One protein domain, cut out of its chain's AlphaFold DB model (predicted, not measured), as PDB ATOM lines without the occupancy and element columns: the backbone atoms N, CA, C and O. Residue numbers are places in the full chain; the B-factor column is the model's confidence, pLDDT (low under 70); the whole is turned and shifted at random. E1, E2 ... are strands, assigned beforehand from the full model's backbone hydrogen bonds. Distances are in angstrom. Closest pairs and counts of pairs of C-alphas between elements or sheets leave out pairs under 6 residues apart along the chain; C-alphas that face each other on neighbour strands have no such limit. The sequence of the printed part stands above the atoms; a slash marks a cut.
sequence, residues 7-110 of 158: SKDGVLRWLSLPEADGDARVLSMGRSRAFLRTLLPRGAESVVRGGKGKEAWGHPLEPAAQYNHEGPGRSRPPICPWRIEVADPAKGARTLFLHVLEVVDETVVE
ATOM      1  N   SER A   7     -46.803  -0.972 -11.614       92.94
ATOM      2  CA  SER A   7     -47.482  -0.194 -12.655       92.94
ATOM      3  C   SER A   7     -48.389  -1.097 -13.482       92.94
ATOM      4  O   SER A   7     -47.934  -2.102 -14.029       92.94
ATOM      5  N   LYS A   8     -49.668  -0.737 -13.588       90.69
ATOM      6  CA  LYS A   8     -50.652  -1.425 -14.430       90.69
ATOM      7  C   LYS A   8     -51.605  -0.395 -15.029       90.69
ATOM      8  O   LYS A   8     -52.146   0.431 -14.303       90.69
ATOM      9  N   ASP A   9     -51.792  -0.431 -16.348       88.31
ATOM     10  CA  ASP A   9     -52.748   0.419 -17.077       88.31
ATOM     11  C   ASP A   9     -52.624   1.929 -16.767       88.31
ATOM     12  O   ASP A   9     -53.612   2.656 -16.672       88.31
ATOM     13  N   GLY A  10     -51.391   2.416 -16.577       86.94
ATOM     14  CA  GLY A  10     -51.117   3.824 -16.255       86.94
ATOM     15  C   GLY A  10     -51.442   4.227 -14.810       86.94
ATOM     16  O   GLY A  10     -51.459   5.417 -14.494       86.94
ATOM     17  N   VAL A  11     -51.691   3.254 -13.930       94.50
ATOM     18  CA  VAL A  11     -51.876   3.445 -12.489       94.50
ATOM     19  C   VAL A  11     -50.742   2.761 -11.738       94.50
ATOM     20  O   VAL A  11     -50.445   1.588 -11.963       94.50
ATOM     21  N   LEU A  12     -50.125   3.497 -10.815       96.94
ATOM     22  CA  LEU A  12     -49.171   2.940  -9.862       96.94
ATOM     23  C   LEU A  12     -49.905   2.491  -8.603       96.94
ATOM     24  O   LEU A  12     -50.775   3.210  -8.113       96.94
ATOM     25  N   ARG A  13     -49.546   1.330  -8.056       96.00
ATOM     26  CA  ARG A  13     -50.137   0.793  -6.826       96.00
ATOM     27  C   ARG A  13     -49.084   0.237  -5.883       96.00
ATOM     28  O   ARG A  13     -48.123  -0.387  -6.318       96.00
ATOM     29  N   TRP A  14     -49.278   0.427  -4.585       94.88
ATOM     30  CA  TRP A  14     -48.413  -0.154  -3.561       94.88
ATOM     31  C   TRP A  14     -49.176  -0.380  -2.260       94.88
ATOM     32  O   TRP A  14     -50.247   0.187  -2.037       94.88
ATOM     33  N   LEU A  15     -48.622  -1.240  -1.410       92.56
ATOM     34  CA  LEU A  15     -49.139  -1.515  -0.077       92.56
ATOM     35  C   LEU A  15     -48.252  -0.799   0.942       92.56
ATOM     36  O   LEU A  15     -47.024  -0.857   0.845       92.56
ATOM     37  N   SER A  16     -48.852  -0.120   1.913       88.69
ATOM     38  CA  SER A  16     -48.106   0.351   3.072       88.69
ATOM     39  C   SER A  16     -47.689  -0.854   3.912       88.69
ATOM     40  O   SER A  16     -48.476  -1.765   4.166       88.69
ATOM     41  N   LEU A  17     -46.422  -0.867   4.316       87.19
ATOM     42  CA  LEU A  17     -45.838  -1.921   5.139       87.19
ATOM     43  C   LEU A  17     -45.225  -1.272   6.387       87.19
ATOM     44  O   LEU A  17     -44.008  -1.078   6.420       87.19
ATOM     45  N   PRO A  18     -46.045  -0.879   7.382       83.94
ATOM     46  CA  PRO A  18     -45.563  -0.297   8.639       83.94
ATOM     47  C   PRO A  18     -44.472  -1.135   9.312       83.94
ATOM     48  O   PRO A  18     -43.503  -0.605   9.841       83.94
ATOM     49  N   GLU A  19     -44.588  -2.461   9.239       83.25
ATOM     50  CA  GLU A  19     -43.617  -3.415   9.776       83.25
ATOM     51  C   GLU A  19     -42.261  -3.401   9.058       83.25
ATOM     52  O   GLU A  19     -41.303  -4.013   9.522       83.25
ATOM     53  N   ALA A  20     -42.182  -2.743   7.902       80.31
ATOM     54  CA  ALA A  20     -40.977  -2.621   7.102       80.31
ATOM     55  C   ALA A  20     -40.326  -1.232   7.210       80.31
ATOM     56  O   ALA A  20     -39.349  -0.980   6.498       80.31
ATOM     57  N   ASP A  21     -40.852  -0.352   8.065       78.38
ATOM     58  CA  ASP A  21     -40.423   1.037   8.209       78.38
ATOM     59  C   ASP A  21     -39.266   1.181   9.215       78.38
ATOM     60  O   ASP A  21     -39.401   1.798  10.265       78.38
ATOM     61  N   GLY A  22     -38.122   0.568   8.896       75.44
ATOM     62  CA  GLY A  22     -36.867   0.702   9.648       75.44
ATOM     63  C   GLY A  22     -36.880   0.134  11.072       75.44
ATOM     64  O   GLY A  22     -37.582  -0.826  11.376       75.44
ATOM     65  N   ASP A  23     -36.053   0.730  11.938       70.31
ATOM     66  CA  ASP A  23     -35.751   0.197  13.277       70.31
ATOM     67  C   ASP A  23     -36.660   0.755  14.390       70.31
ATOM     68  O   ASP A  23     -36.451   0.462  15.571       70.31
ATOM     69  N   ALA A  24     -37.655   1.588  14.057       67.00
ATOM     70  CA  ALA A  24     -38.561   2.171  15.046       67.00
ATOM     71  C   ALA A  24     -39.965   1.573  14.963       67.00
ATOM     72  O   ALA A  24     -40.462   1.191  13.908       67.00
ATOM     73  N   ARG A  25     -40.647   1.554  16.109       70.12
ATOM     74  CA  ARG A  25     -42.076   1.260  16.156       70.12
ATOM     75  C   ARG A  25     -42.838   2.446  15.571       70.12
ATOM     76  O   ARG A  25     -42.929   3.495  16.203       70.12
ATOM     77  N   VAL A  26     -43.389   2.268  14.379       74.56
ATOM     78  CA  VAL A  26     -44.283   3.249  13.760       74.56
ATOM     79  C   VAL A  26     -45.634   3.319  14.468       74.56
ATOM     80  O   VAL A  26     -46.077   2.363  15.106       74.56
ATOM     81  N   LEU A  27     -46.284   4.483  14.370       71.19
ATOM     82  CA  LEU A  27     -47.596   4.742  14.976       71.19
ATOM     83  C   LEU A  27     -48.763   4.188  14.143       71.19
ATOM     84  O   LEU A  27     -49.875   4.070  14.655       71.19
ATOM     85  N   SER A  28     -48.533   3.864  12.869       74.31
ATOM     86  CA  SER A  28     -49.537   3.254  12.000       74.31
ATOM     87  C   SER A  28     -49.806   1.805  12.412       74.31
ATOM     88  O   SER A  28     -48.887   1.014  12.619       74.31
ATOM     89  N   MET A  29     -51.089   1.448  12.516       77.81
ATOM     90  CA  MET A  29     -51.539   0.078  12.753       77.81
ATOM     91  C   MET A  29     -52.321  -0.408  11.534       77.81
ATOM     92  O   MET A  29     -53.282   0.238  11.123       77.81
ATOM     93  N   GLY A  30     -51.917  -1.554  10.988       85.12
ATOM     94  CA  GLY A  30     -52.521  -2.134   9.789       85.12
ATOM     95  C   GLY A  30     -51.932  -1.595   8.486       85.12
ATOM     96  O   GLY A  30     -51.191  -0.613   8.465       85.12
ATOM     97  N   ARG A  31     -52.252  -2.281   7.391       90.88
ATOM     98  CA  ARG A  31     -51.798  -1.934   6.046       90.88
ATOM     99  C   ARG A  31     -52.911  -1.224   5.285       90.88
ATOM    100  O   ARG A  31     -54.095  -1.415   5.546       90.88
ATOM    101  N   SER A  32     -52.516  -0.412   4.322       93.06
ATOM    102  CA  SER A  32     -53.393   0.316   3.410       93.06
ATOM    103  C   SER A  32     -52.846   0.200   2.002       93.06
ATOM    104  O   SER A  32     -51.630   0.178   1.801       93.06
ATOM    105  N   ARG A  33     -53.729   0.135   1.010       95.38
ATOM    106  CA  ARG A  33     -53.315   0.200  -0.386       95.38
ATOM    107  C   ARG A  33     -53.420   1.629  -0.878       95.38
ATOM    108  O   ARG A  33     -54.390   2.325  -0.589       95.38
ATOM    109  N   ALA A  34     -52.419   2.051  -1.631       96.00
ATOM    110  CA  ALA A  34     -52.432   3.319  -2.327       96.00
ATOM    111  C   ALA A  34     -52.429   3.093  -3.837       96.00
ATOM    112  O   ALA A  34     -51.756   2.188  -4.340       96.00
ATOM    113  N   PHE A  35     -53.166   3.945  -4.540       97.12
ATOM    114  CA  PHE A  35     -53.170   4.052  -5.991       97.12
ATOM    115  C   PHE A  35     -52.823   5.484  -6.390       97.12
ATOM    116  O   PHE A  35     -53.371   6.437  -5.840       97.12
ATOM    117  N   LEU A  36     -51.937   5.640  -7.366       97.44
ATOM    118  CA  LEU A  36     -51.577   6.919  -7.961       97.44
ATOM    119  C   LEU A  36     -51.924   6.900  -9.446       97.44
ATOM    120  O   LEU A  36     -51.379   6.103 -10.212       97.44
ATOM    121  N   ARG A  37     -52.792   7.824  -9.858       96.25
ATOM    122  CA  ARG A  37     -53.092   8.096 -11.265       96.25
ATOM    123  C   ARG A  37     -52.643   9.504 -11.630       96.25
ATOM    124  O   ARG A  37     -53.043  10.470 -10.982       96.25
ATOM    125  N   THR A  38     -51.864   9.626 -12.699       95.69
ATOM    126  CA  THR A  38     -51.501  10.920 -13.290       95.69
ATOM    127  C   THR A  38     -52.442  11.229 -14.449       95.69
ATOM    128  O   THR A  38     -52.532  10.466 -15.405       95.69
ATOM    129  N   LEU A  39     -53.166  12.345 -14.353       94.50
ATOM    130  CA  LEU A  39     -54.140  12.793 -15.354       94.50
ATOM    131  C   LEU A  39     -53.580  13.880 -16.272       94.50
ATOM    132  O   LEU A  39     -53.961  13.949 -17.442       94.50
ATOM    133  N   LEU A  40     -52.707  14.737 -15.735       93.44
ATOM    134  CA  LEU A  40     -52.031  15.792 -16.480       93.44
ATOM    135  C   LEU A  40     -50.518  15.790 -16.201       93.44
ATOM    136  O   LEU A  40     -50.131  15.511 -15.062       93.44
ATOM    137  N   PRO A  41     -49.697  16.159 -17.202       92.88
ATOM    138  CA  PRO A  41     -50.086  16.276 -18.611       92.88
ATOM    139  C   PRO A  41     -50.510  14.911 -19.175       92.88
ATOM    140  O   PRO A  41     -50.159  13.855 -18.645       92.88
ATOM    141  N   ARG A  42     -51.316  14.911 -20.243       90.31
ATOM    142  CA  ARG A  42     -51.669  13.650 -20.906       90.31
ATOM    143  C   ARG A  42     -50.393  13.042 -21.490       90.31
ATOM    144  O   ARG A  42     -49.709  13.709 -22.255       90.31
ATOM    145  N   GLY A  43     -50.122  11.779 -21.166       89.88
ATOM    146  CA  GLY A  43     -48.901  11.098 -21.601       89.88
ATOM    147  C   GLY A  43     -47.675  11.394 -20.734       89.88
ATOM    148  O   GLY A  43     -46.566  11.123 -21.176       89.88
ATOM    149  N   ALA A  44     -47.863  11.933 -19.522       93.06
ATOM    150  CA  ALA A  44     -46.794  12.015 -18.532       93.06
ATOM    151  C   ALA A  44     -46.146  10.642 -18.303       93.06
ATOM    152  O   ALA A  44     -46.834   9.626 -18.166       93.06
ATOM    153  N   GLU A  45     -44.823  10.627 -18.213       92.38
ATOM    154  CA  GLU A  45     -44.055   9.421 -17.936       92.38
ATOM    155  C   GLU A  45     -43.887   9.263 -16.427       92.38
ATOM    156  O   GLU A  45     -43.572  10.224 -15.727       92.38
ATOM    157  N   SER A  46     -44.101   8.048 -15.918       93.12
ATOM    158  CA  SER A  46     -43.856   7.715 -14.511       93.12
ATOM    159  C   SER A  46     -42.756   6.666 -14.412       93.12
ATOM    160  O   SER A  46     -42.814   5.643 -15.093       93.12
ATOM    161  N   VAL A  47     -41.775   6.899 -13.544       91.81
ATOM    162  CA  VAL A  47     -40.669   5.972 -13.290       91.81
ATOM    163  C   VAL A  47     -40.600   5.661 -11.801       91.81
ATOM    164  O   VAL A  47     -40.602   6.562 -10.964       91.81
ATOM    165  N   VAL A  48     -40.503   4.376 -11.471       93.12
ATOM    166  CA  VAL A  48     -40.245   3.900 -10.109       93.12
ATOM    167  C   VAL A  48     -38.741   3.718  -9.940       93.12
ATOM    168  O   VAL A  48     -38.078   3.110 -10.780       93.12
ATOM    169  N   ARG A  49     -38.174   4.287  -8.874       90.94
ATOM    170  CA  ARG A  49     -36.741   4.183  -8.577       90.94
ATOM    171  C   ARG A  49     -36.511   3.834  -7.131       90.94
ATOM    172  O   ARG A  49     -37.185   4.365  -6.255       90.94
ATOM    173  N   GLY A  50     -35.512   3.002  -6.890       91.19
ATOM    174  CA  GLY A  50     -35.154   2.592  -5.547       91.19
ATOM    175  C   GLY A  50     -34.839   1.112  -5.468       91.19
ATOM    176  O   GLY A  50     -34.317   0.530  -6.423       91.19
ATOM    177  N   GLY A  51     -35.163   0.526  -4.321       89.00
ATOM    178  CA  GLY A  51     -34.905  -0.874  -4.026       89.00
ATOM    179  C   GLY A  51     -33.488  -1.118  -3.522       89.00
ATOM    180  O   GLY A  51     -32.752  -0.186  -3.195       89.00
ATOM    181  N   LYS A  52     -33.125  -2.402  -3.436       88.12
ATOM    182  CA  LYS A  52     -31.880  -2.850  -2.804       88.12
ATOM    183  C   LYS A  52     -30.650  -2.184  -3.435       88.12
ATOM    184  O   LYS A  52     -30.377  -2.396  -4.614       88.12
ATOM    185  N   GLY A  53     -29.889  -1.436  -2.637       88.12
ATOM    186  CA  GLY A  53     -28.688  -0.709  -3.064       88.12
ATOM    187  C   GLY A  53     -28.955   0.611  -3.798       88.12
ATOM    188  O   GLY A  53     -28.013   1.200  -4.326       88.12
ATOM    189  N   LYS A  54     -30.215   1.061  -3.867       89.88
ATOM    190  CA  LYS A  54     -30.645   2.333  -4.480       89.88
ATOM    191  C   LYS A  54     -31.669   3.101  -3.635       89.88
ATOM    192  O   LYS A  54     -32.304   4.040  -4.112       89.88
ATOM    193  N   GLU A  55     -31.831   2.725  -2.373       87.25
ATOM    194  CA  GLU A  55     -32.813   3.262  -1.430       87.25
ATOM    195  C   GLU A  55     -32.644   4.765  -1.196       87.25
ATOM    196  O   GLU A  55     -33.592   5.467  -0.860       87.25
ATOM    197  N   ALA A  56     -31.414   5.257  -1.324       87.88
ATOM    198  CA  ALA A  56     -31.038   6.652  -1.137       87.88
ATOM    199  C   ALA A  56     -30.378   7.223  -2.396       87.88
ATOM    200  O   ALA A  56     -29.609   8.178  -2.310       87.88
ATOM    201  N   TRP A  57     -30.609   6.594  -3.549       88.88
ATOM    202  CA  TRP A  57     -29.881   6.909  -4.768       88.88
ATOM    203  C   TRP A  57     -30.198   8.327  -5.224       88.88
ATOM    204  O   TRP A  57     -31.372   8.703  -5.274       88.88
ATOM    205  N   GLY A  58     -29.167   9.097  -5.563       85.62
ATOM    206  CA  GLY A  58     -29.318  10.467  -6.030       85.62
ATOM    207  C   GLY A  58     -30.069  10.596  -7.360       85.62
ATOM    208  O   GLY A  58     -30.735   9.675  -7.860       85.62
ATOM    209  N   HIS A  59     -30.026  11.802  -7.918       80.81
ATOM    210  CA  HIS A  59     -30.819  12.137  -9.093       80.81
ATOM    211  C   HIS A  59     -30.216  11.506 -10.365       80.81
ATOM    212  O   HIS A  59     -29.054  11.760 -10.673       80.81
ATOM    213  N   PRO A  60     -30.982  10.741 -11.165       73.56
ATOM    214  CA  PRO A  60     -30.475  10.040 -12.350       73.56
ATOM    215  C   PRO A  60     -29.943  10.991 -13.431       73.56
ATOM    216  O   PRO A  60     -29.055  10.614 -14.184       73.56
ATOM    217  N   LEU A  61     -30.474  12.216 -13.500       80.94
ATOM    218  CA  LEU A  61     -30.015  13.254 -14.434       80.94
ATOM    219  C   LEU A  61     -28.842  14.089 -13.903       80.94
ATOM    220  O   LEU A  61     -28.410  15.005 -14.589       80.94
ATOM    221  N   GLU A  62     -28.351  13.800 -12.696       86.12
ATOM    222  CA  GLU A  62     -27.157  14.429 -12.135       86.12
ATOM    223  C   GLU A  62     -26.015  13.398 -12.144       86.12
ATOM    224  O   GLU A  62     -25.991  12.499 -11.292       86.12
ATOM    225  N   PRO A  63     -25.080  13.467 -13.112       88.50
ATOM    226  CA  PRO A  63     -23.987  12.506 -13.226       88.50
ATOM    227  C   PRO A  63     -23.112  12.417 -11.972       88.50
ATOM    228  O   PRO A  63     -22.584  11.347 -11.676       88.50
ATOM    229  N   ALA A  64     -22.976  13.505 -11.208       90.31
ATOM    230  CA  ALA A  64     -22.200  13.495  -9.973       90.31
ATOM    231  C   ALA A  64     -22.929  12.810  -8.804       90.31
ATOM    232  O   ALA A  64     -22.282  12.429  -7.835       90.31
ATOM    233  N   ALA A  65     -24.250  12.615  -8.888       87.12
ATOM    234  CA  ALA A  65     -25.091  12.067  -7.819       87.12
ATOM    235  C   ALA A  65     -25.500  10.601  -8.054       87.12
ATOM    236  O   ALA A  65     -26.525  10.141  -7.553       87.12
ATOM    237  N   GLN A  66     -24.705   9.835  -8.806       90.12
ATOM    238  CA  GLN A  66     -24.983   8.425  -9.113       90.12
ATOM    239  C   GLN A  66     -24.577   7.475  -7.964       90.12
ATOM    240  O   GLN A  66     -23.961   6.436  -8.194       90.12
ATOM    241  N   TYR A  67     -24.922   7.813  -6.720       88.94
ATOM    242  CA  TYR A  67     -24.592   7.046  -5.512       88.94
ATOM    243  C   TYR A  67     -25.723   7.125  -4.470       88.94
ATOM    244  O   TYR A  67     -26.624   7.955  -4.589       88.94
ATOM    245  N   ASN A  68     -25.711   6.241  -3.466       89.56
ATOM    246  CA  ASN A  68     -26.641   6.316  -2.335       89.56
ATOM    247  C   ASN A  68     -26.191   7.394  -1.339       89.56
ATOM    248  O   ASN A  68     -25.074   7.337  -0.825       89.56
ATOM    249  N   HIS A  69     -27.069   8.343  -1.027       87.31
ATOM    250  CA  HIS A  69     -26.854   9.328   0.028       87.31
ATOM    251  C   HIS A  69     -26.983   8.673   1.411       87.31
ATOM    252  O   HIS A  69     -28.049   8.677   2.030       87.31
ATOM    253  N   GLU A  70     -25.880   8.097   1.881       86.94
ATOM    254  CA  GLU A  70     -25.765   7.484   3.203       86.94
ATOM    255  C   GLU A  70     -25.267   8.496   4.246       86.94
ATOM    256  O   GLU A  70     -24.421   9.347   3.964       86.94
ATOM    257  N   GLY A  71     -25.780   8.405   5.473       86.62
ATOM    258  CA  GLY A  71     -25.368   9.273   6.576       86.62
ATOM    259  C   GLY A  71     -26.012   8.900   7.914       86.62
ATOM    260  O   GLY A  71     -26.945   8.089   7.952       86.62
ATOM    261  N   PRO A  72     -25.537   9.477   9.036       88.50
ATOM    262  CA  PRO A  72     -26.125   9.238  10.349       88.50
ATOM    263  C   PRO A  72     -27.631   9.525  10.352       88.50
ATOM    264  O   PRO A  72     -28.073  10.592   9.938       88.50
ATOM    265  N   GLY A  73     -28.424   8.569  10.839       82.25
ATOM    266  CA  GLY A  73     -29.881   8.691  10.894       82.25
ATOM    267  C   GLY A  73     -30.625   8.222   9.642       82.25
ATOM    268  O   GLY A  73     -31.849   8.245   9.661       82.25
ATOM    269  N   ARG A  74     -29.943   7.736   8.593       82.19
ATOM    270  CA  ARG A  74     -30.605   7.243   7.369       82.19
ATOM    271  C   ARG A  74     -31.553   6.061   7.601       82.19
ATOM    272  O   ARG A  74     -32.545   5.950   6.884       82.19
ATOM    273  N   SER A  75     -31.254   5.215   8.592       79.31
ATOM    274  CA  SER A  75     -32.092   4.088   9.024       79.31
ATOM    275  C   SER A  75     -33.210   4.483   9.998       79.31
ATOM    276  O   SER A  75     -33.981   3.626  10.430       79.31
ATOM    277  N   ARG A  76     -33.337   5.775  10.340       81.00
ATOM    278  CA  ARG A  76     -34.467   6.260  11.135       81.00
ATOM    279  C   ARG A  76     -35.703   6.390  10.244       81.00
ATOM    280  O   ARG A  76     -35.585   6.928   9.144       81.00
ATOM    281  N   PRO A  77     -36.875   5.957  10.719       76.81
ATOM    282  CA  PRO A  77     -38.109   6.100   9.958       76.81
ATOM    283  C   PRO A  77     -38.503   7.569   9.721       76.81
ATOM    284  O   PRO A  77     -38.155   8.428  10.539       76.81
ATOM    285  N   PRO A  78     -39.249   7.866   8.641       77.56
ATOM    286  CA  PRO A  78     -39.727   6.916   7.634       77.56
ATOM    287  C   PRO A  78     -38.631   6.494   6.636       77.56
ATOM    288  O   PRO A  78     -37.892   7.313   6.087       77.56
ATOM    289  N   ILE A  79     -38.547   5.195   6.364       80.50
ATOM    290  CA  ILE A  79     -37.717   4.590   5.329       80.50
ATOM    291  C   ILE A  79     -38.524   4.520   4.039       80.50
ATOM    292  O   ILE A  79     -39.380   3.661   3.846       80.50
ATOM    293  N   CYS A  80     -38.183   5.409   3.113       81.00
ATOM    294  CA  CYS A  80     -38.710   5.414   1.754       81.00
ATOM    295  C   CYS A  80     -37.652   4.827   0.808       81.00
ATOM    296  O   CYS A  80     -36.816   5.579   0.309       81.00
ATOM    297  N   PRO A  81     -37.616   3.500   0.577       87.50
ATOM    298  CA  PRO A  81     -36.626   2.898  -0.314       87.50
ATOM    299  C   PRO A  81     -37.017   3.012  -1.785       87.50
ATOM    300  O   PRO A  81     -36.227   2.627  -2.639       87.50
ATOM    301  N   TRP A  82     -38.229   3.490  -2.068       91.25
ATOM    302  CA  TRP A  82     -38.777   3.697  -3.398       91.25
ATOM    303  C   TRP A  82     -39.269   5.132  -3.524       91.25
ATOM    304  O   TRP A  82     -39.853   5.685  -2.590       91.25
ATOM    305  N   ARG A  83     -39.070   5.713  -4.701       91.56
ATOM    306  CA  ARG A  83     -39.651   6.985  -5.115       91.56
ATOM    307  C   ARG A  83     -40.315   6.820  -6.469       91.56
ATOM    308  O   ARG A  83     -39.845   6.061  -7.319       91.56
ATOM    309  N   ILE A  84     -41.389   7.566  -6.658       93.62
ATOM    310  CA  ILE A  84     -42.073   7.696  -7.935       93.62
ATOM    311  C   ILE A  84     -41.680   9.057  -8.493       93.62
ATOM    312  O   ILE A  84     -41.879  10.080  -7.841       93.62
ATOM    313  N   GLU A  85     -41.105   9.062  -9.685       92.88
ATOM    314  CA  GLU A  85     -40.810  10.272 -10.439       92.88
ATOM    315  C   GLU A  85     -41.821  10.389 -11.574       92.88
ATOM    316  O   GLU A  85     -42.046   9.419 -12.296       92.88
ATOM    317  N   VAL A  86     -42.425  11.566 -11.734       93.12
ATOM    318  CA  VAL A  86     -43.333  11.853 -12.848       93.12
ATOM    319  C   VAL A  86     -42.786  13.030 -13.637       93.12
ATOM    320  O   VAL A  86     -42.438  14.057 -13.055       93.12
ATOM    321  N   ALA A  87     -42.707  12.875 -14.954       91.81
ATOM    322  CA  ALA A  87     -42.156  13.874 -15.853       91.81
ATOM    323  C   ALA A  87     -43.084  14.128 -17.042       91.81
ATOM    324  O   ALA A  87     -43.830  13.255 -17.487       91.81
ATOM    325  N   ASP A  88     -43.010  15.346 -17.566       92.69
ATOM    326  CA  ASP A  88     -43.579  15.692 -18.861       92.69
ATOM    327  C   ASP A  88     -42.511  15.483 -19.936       92.69
ATOM    328  O   ASP A  88     -41.475  16.150 -19.879       92.69
ATOM    329  N   PRO A  89     -42.718  14.574 -20.903       87.06
ATOM    330  CA  PRO A  89     -41.773  14.415 -22.001       87.06
ATOM    331  C   PRO A  89     -41.780  15.625 -22.955       87.06
ATOM    332  O   PRO A  89     -40.850  15.793 -23.749       87.06
ATOM    333  N   ALA A  90     -42.813  16.477 -22.911       86.69
ATOM    334  CA  ALA A  90     -42.897  17.656 -23.755       86.69
ATOM    335  C   ALA A  90     -41.946  18.769 -23.288       86.69
ATOM    336  O   ALA A  90     -41.804  19.074 -22.105       86.69
ATOM    337  N   LYS A  91     -41.324  19.450 -24.256       74.38
ATOM    338  CA  LYS A  91     -40.539  20.665 -24.004       74.38
ATOM    339  C   LYS A  91     -41.483  21.865 -24.004       74.38
ATOM    340  O   LYS A  91     -41.878  22.337 -25.067       74.38
ATOM    341  N   GLY A  92     -41.855  22.348 -22.822       78.00
ATOM    342  CA  GLY A  92     -42.737  23.502 -22.648       78.00
ATOM    343  C   GLY A  92     -42.230  24.474 -21.585       78.00
ATOM    344  O   GLY A  92     -41.472  24.101 -20.697       78.00
ATOM    345  N   ALA A  93     -42.661  25.737 -21.668       77.25
ATOM    346  CA  ALA A  93     -42.316  26.759 -20.673       77.25
ATOM    347  C   ALA A  93     -43.035  26.546 -19.325       77.25
ATOM    348  O   ALA A  93     -42.585  27.049 -18.298       77.25
ATOM    349  N   ARG A  94     -44.164  25.821 -19.327       87.31
ATOM    350  CA  ARG A  94     -44.943  25.499 -18.129       87.31
ATOM    351  C   ARG A  94     -45.720  24.203 -18.327       87.31
ATOM    352  O   ARG A  94     -46.478  24.088 -19.287       87.31
ATOM    353  N   THR A  95     -45.612  23.310 -17.354       89.50
ATOM    354  CA  THR A  95     -46.414  22.088 -17.262       89.50
ATOM    355  C   THR A  95     -47.273  22.145 -16.005       89.50
ATOM    356  O   THR A  95     -46.823  22.599 -14.952       89.50
ATOM    357  N   LEU A  96     -48.521  21.689 -16.116       89.88
ATOM    358  CA  LEU A  96     -49.399  21.456 -14.975       89.88
ATOM    359  C   LEU A  96     -49.529  19.956 -14.746       89.88
ATOM    360  O   LEU A  96     -49.874  19.214 -15.666       89.88
ATOM    361  N   PHE A  97     -49.291  19.540 -13.508       92.50
ATOM    362  CA  PHE A  97     -49.482  18.164 -13.082       92.50
ATOM    363  C   PHE A  97     -50.773  18.039 -12.288       92.50
ATOM    364  O   PHE A  97     -51.072  18.866 -11.424       92.50
ATOM    365  N   LEU A  98     -51.530  16.988 -12.581       93.62
ATOM    366  CA  LEU A  98     -52.705  16.612 -11.810       93.62
ATOM    367  C   LEU A  98     -52.606  15.130 -11.481       93.62
ATOM    368  O   LEU A  98     -52.667  14.285 -12.376       93.62
ATOM    369  N   HIS A  99     -52.483  14.842 -10.192       95.75
ATOM    370  CA  HIS A  99     -52.417  13.492  -9.658       95.75
ATOM    371  C   HIS A  99     -53.631  13.220  -8.777       95.75
ATOM    372  O   HIS A  99     -54.084  14.099  -8.044       95.75
ATOM    373  N   VAL A 100     -54.118  11.986  -8.814       95.56
ATOM    374  CA  VAL A 100     -55.056  11.458  -7.826       95.56
ATOM    375  C   VAL A 100     -54.339  10.371  -7.049       95.56
ATOM    376  O   VAL A 100     -53.946   9.359  -7.628       95.56
ATOM    377  N   LEU A 101     -54.152  10.619  -5.754       96.44
ATOM    378  CA  LEU A 101     -53.663   9.644  -4.791       96.44
ATOM    379  C   LEU A 101     -54.857   9.136  -3.981       96.44
ATOM    380  O   LEU A 101     -55.427   9.872  -3.177       96.44
ATOM    381  N   GLU A 102     -55.241   7.889  -4.214       95.69
ATOM    382  CA  GLU A 102     -56.307   7.205  -3.489       95.69
ATOM    383  C   GLU A 102     -55.686   6.274  -2.446       95.69
ATOM    384  O   GLU A 102     -54.808   5.479  -2.774       95.69
ATOM    385  N   VAL A 103     -56.131   6.376  -1.190       95.00
ATOM    386  CA  VAL A 103     -55.698   5.510  -0.084       95.00
ATOM    387  C   VAL A 103     -56.911   4.753   0.432       95.00
ATOM    388  O   VAL A 103     -57.904   5.362   0.829       95.00
ATOM    389  N   VAL A 104     -56.825   3.428   0.414       95.38
ATOM    390  CA  VAL A 104     -57.929   2.508   0.699       95.38
ATOM    391  C   VAL A 104     -57.462   1.343   1.570       95.38
ATOM    392  O   VAL A 104     -56.275   1.191   1.867       95.38
ATOM    393  N   ASP A 105     -58.418   0.522   1.996       94.88
ATOM    394  CA  ASP A 105     -58.152  -0.746   2.672       94.88
ATOM    395  C   ASP A 105     -57.265  -1.674   1.815       94.88
ATOM    396  O   ASP A 105     -57.315  -1.635   0.582       94.88
ATOM    397  N   GLU A 106     -56.445  -2.515   2.454       94.06
ATOM    398  CA  GLU A 106     -55.509  -3.402   1.747       94.06
ATOM    399  C   GLU A 106     -56.188  -4.400   0.795       94.06
ATOM    400  O   GLU A 106     -55.573  -4.825  -0.192       94.06
ATOM    401  N   THR A 107     -57.443  -4.763   1.073       95.44
ATOM    402  CA  THR A 107     -58.213  -5.752   0.307       95.44
ATOM    403  C   THR A 107     -58.754  -5.208  -1.012       95.44
ATOM    404  O   THR A 107     -59.085  -5.988  -1.907       95.44
ATOM    405  N   VAL A 108     -58.810  -3.884  -1.179       96.00
ATOM    406  CA  VAL A 108     -59.230  -3.254  -2.435       96.00
ATOM    407  C   VAL A 108     -58.152  -3.495  -3.485       96.00
ATOM    408  O   VAL A 108     -56.993  -3.163  -3.268       96.00
ATOM    409  N   VAL A 109     -58.512  -4.085  -4.625       92.75
ATOM    410  CA  VAL A 109     -57.548  -4.466  -5.680       92.75
ATOM    411  C   VAL A 109     -57.581  -3.564  -6.911       92.75
ATOM    412  O   VAL A 109     -56.586  -3.505  -7.633       92.75
ATOM    413  N   GLU A 110     -58.678  -2.836  -7.107       94.50
ATOM    414  CA  GLU A 110     -58.889  -1.915  -8.224       94.50
ATOM    415  C   GLU A 110     -59.212  -0.509  -7.683       94.50
ATOM    416  O   GLU A 110     -59.966  -0.400  -6.712       94.50
TER     417      GLU A 110
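AT A GLANCE: This is residues 7 to 110 of the 158 residues of an uncharacterized protein of Planctomycetes bacterium (UniProt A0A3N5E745). With little regular structure, this is a loose, flat pair of small antiparallel sheets set apart, three-stranded E1-E2-E5 and the hairpin E3-E4; residues 51 to 81 fold out beyond E3-E4, away from the larger sheet. You have 104 printed residues, no named helix, and strands E1 to E5 in chain order, holding 34 residues; the class is all strand. The C-alphas span 44 by 41 by 20 A, with a radius of gyration of 16.0 A.

IN THESE COORDINATES: Find C-alpha 11 at (-51.876, 3.445, -12.489), where E1 begins; it ends at 15. Next come E2, residues 32 to 40, 25.2 A; E3, 45 to 50; E4, 82 to 87; and E5, 98 to 105, 23.3 A, ending at (-58.152, -0.746, 2.672).

HOW THE PARTS SIT: Beside inner strand E2, look for E1, antiparallel at 161 degrees in a hairpin, N 12 to O 36 3.0 A, and E5, antiparallel at 163 degrees, N 35 to O 102 2.9 A. Hairpin E3 and E4 is antiparallel at 157 degrees, N 47 to O 85 2.8 A. E2 and E4 are only just apart, closest C-alphas 8.2 A.

THE WHOLE: The printed part has no cut. Links E1 to E2 and E3 to E4 are long. Residue 24 alone is under pLDDT 70.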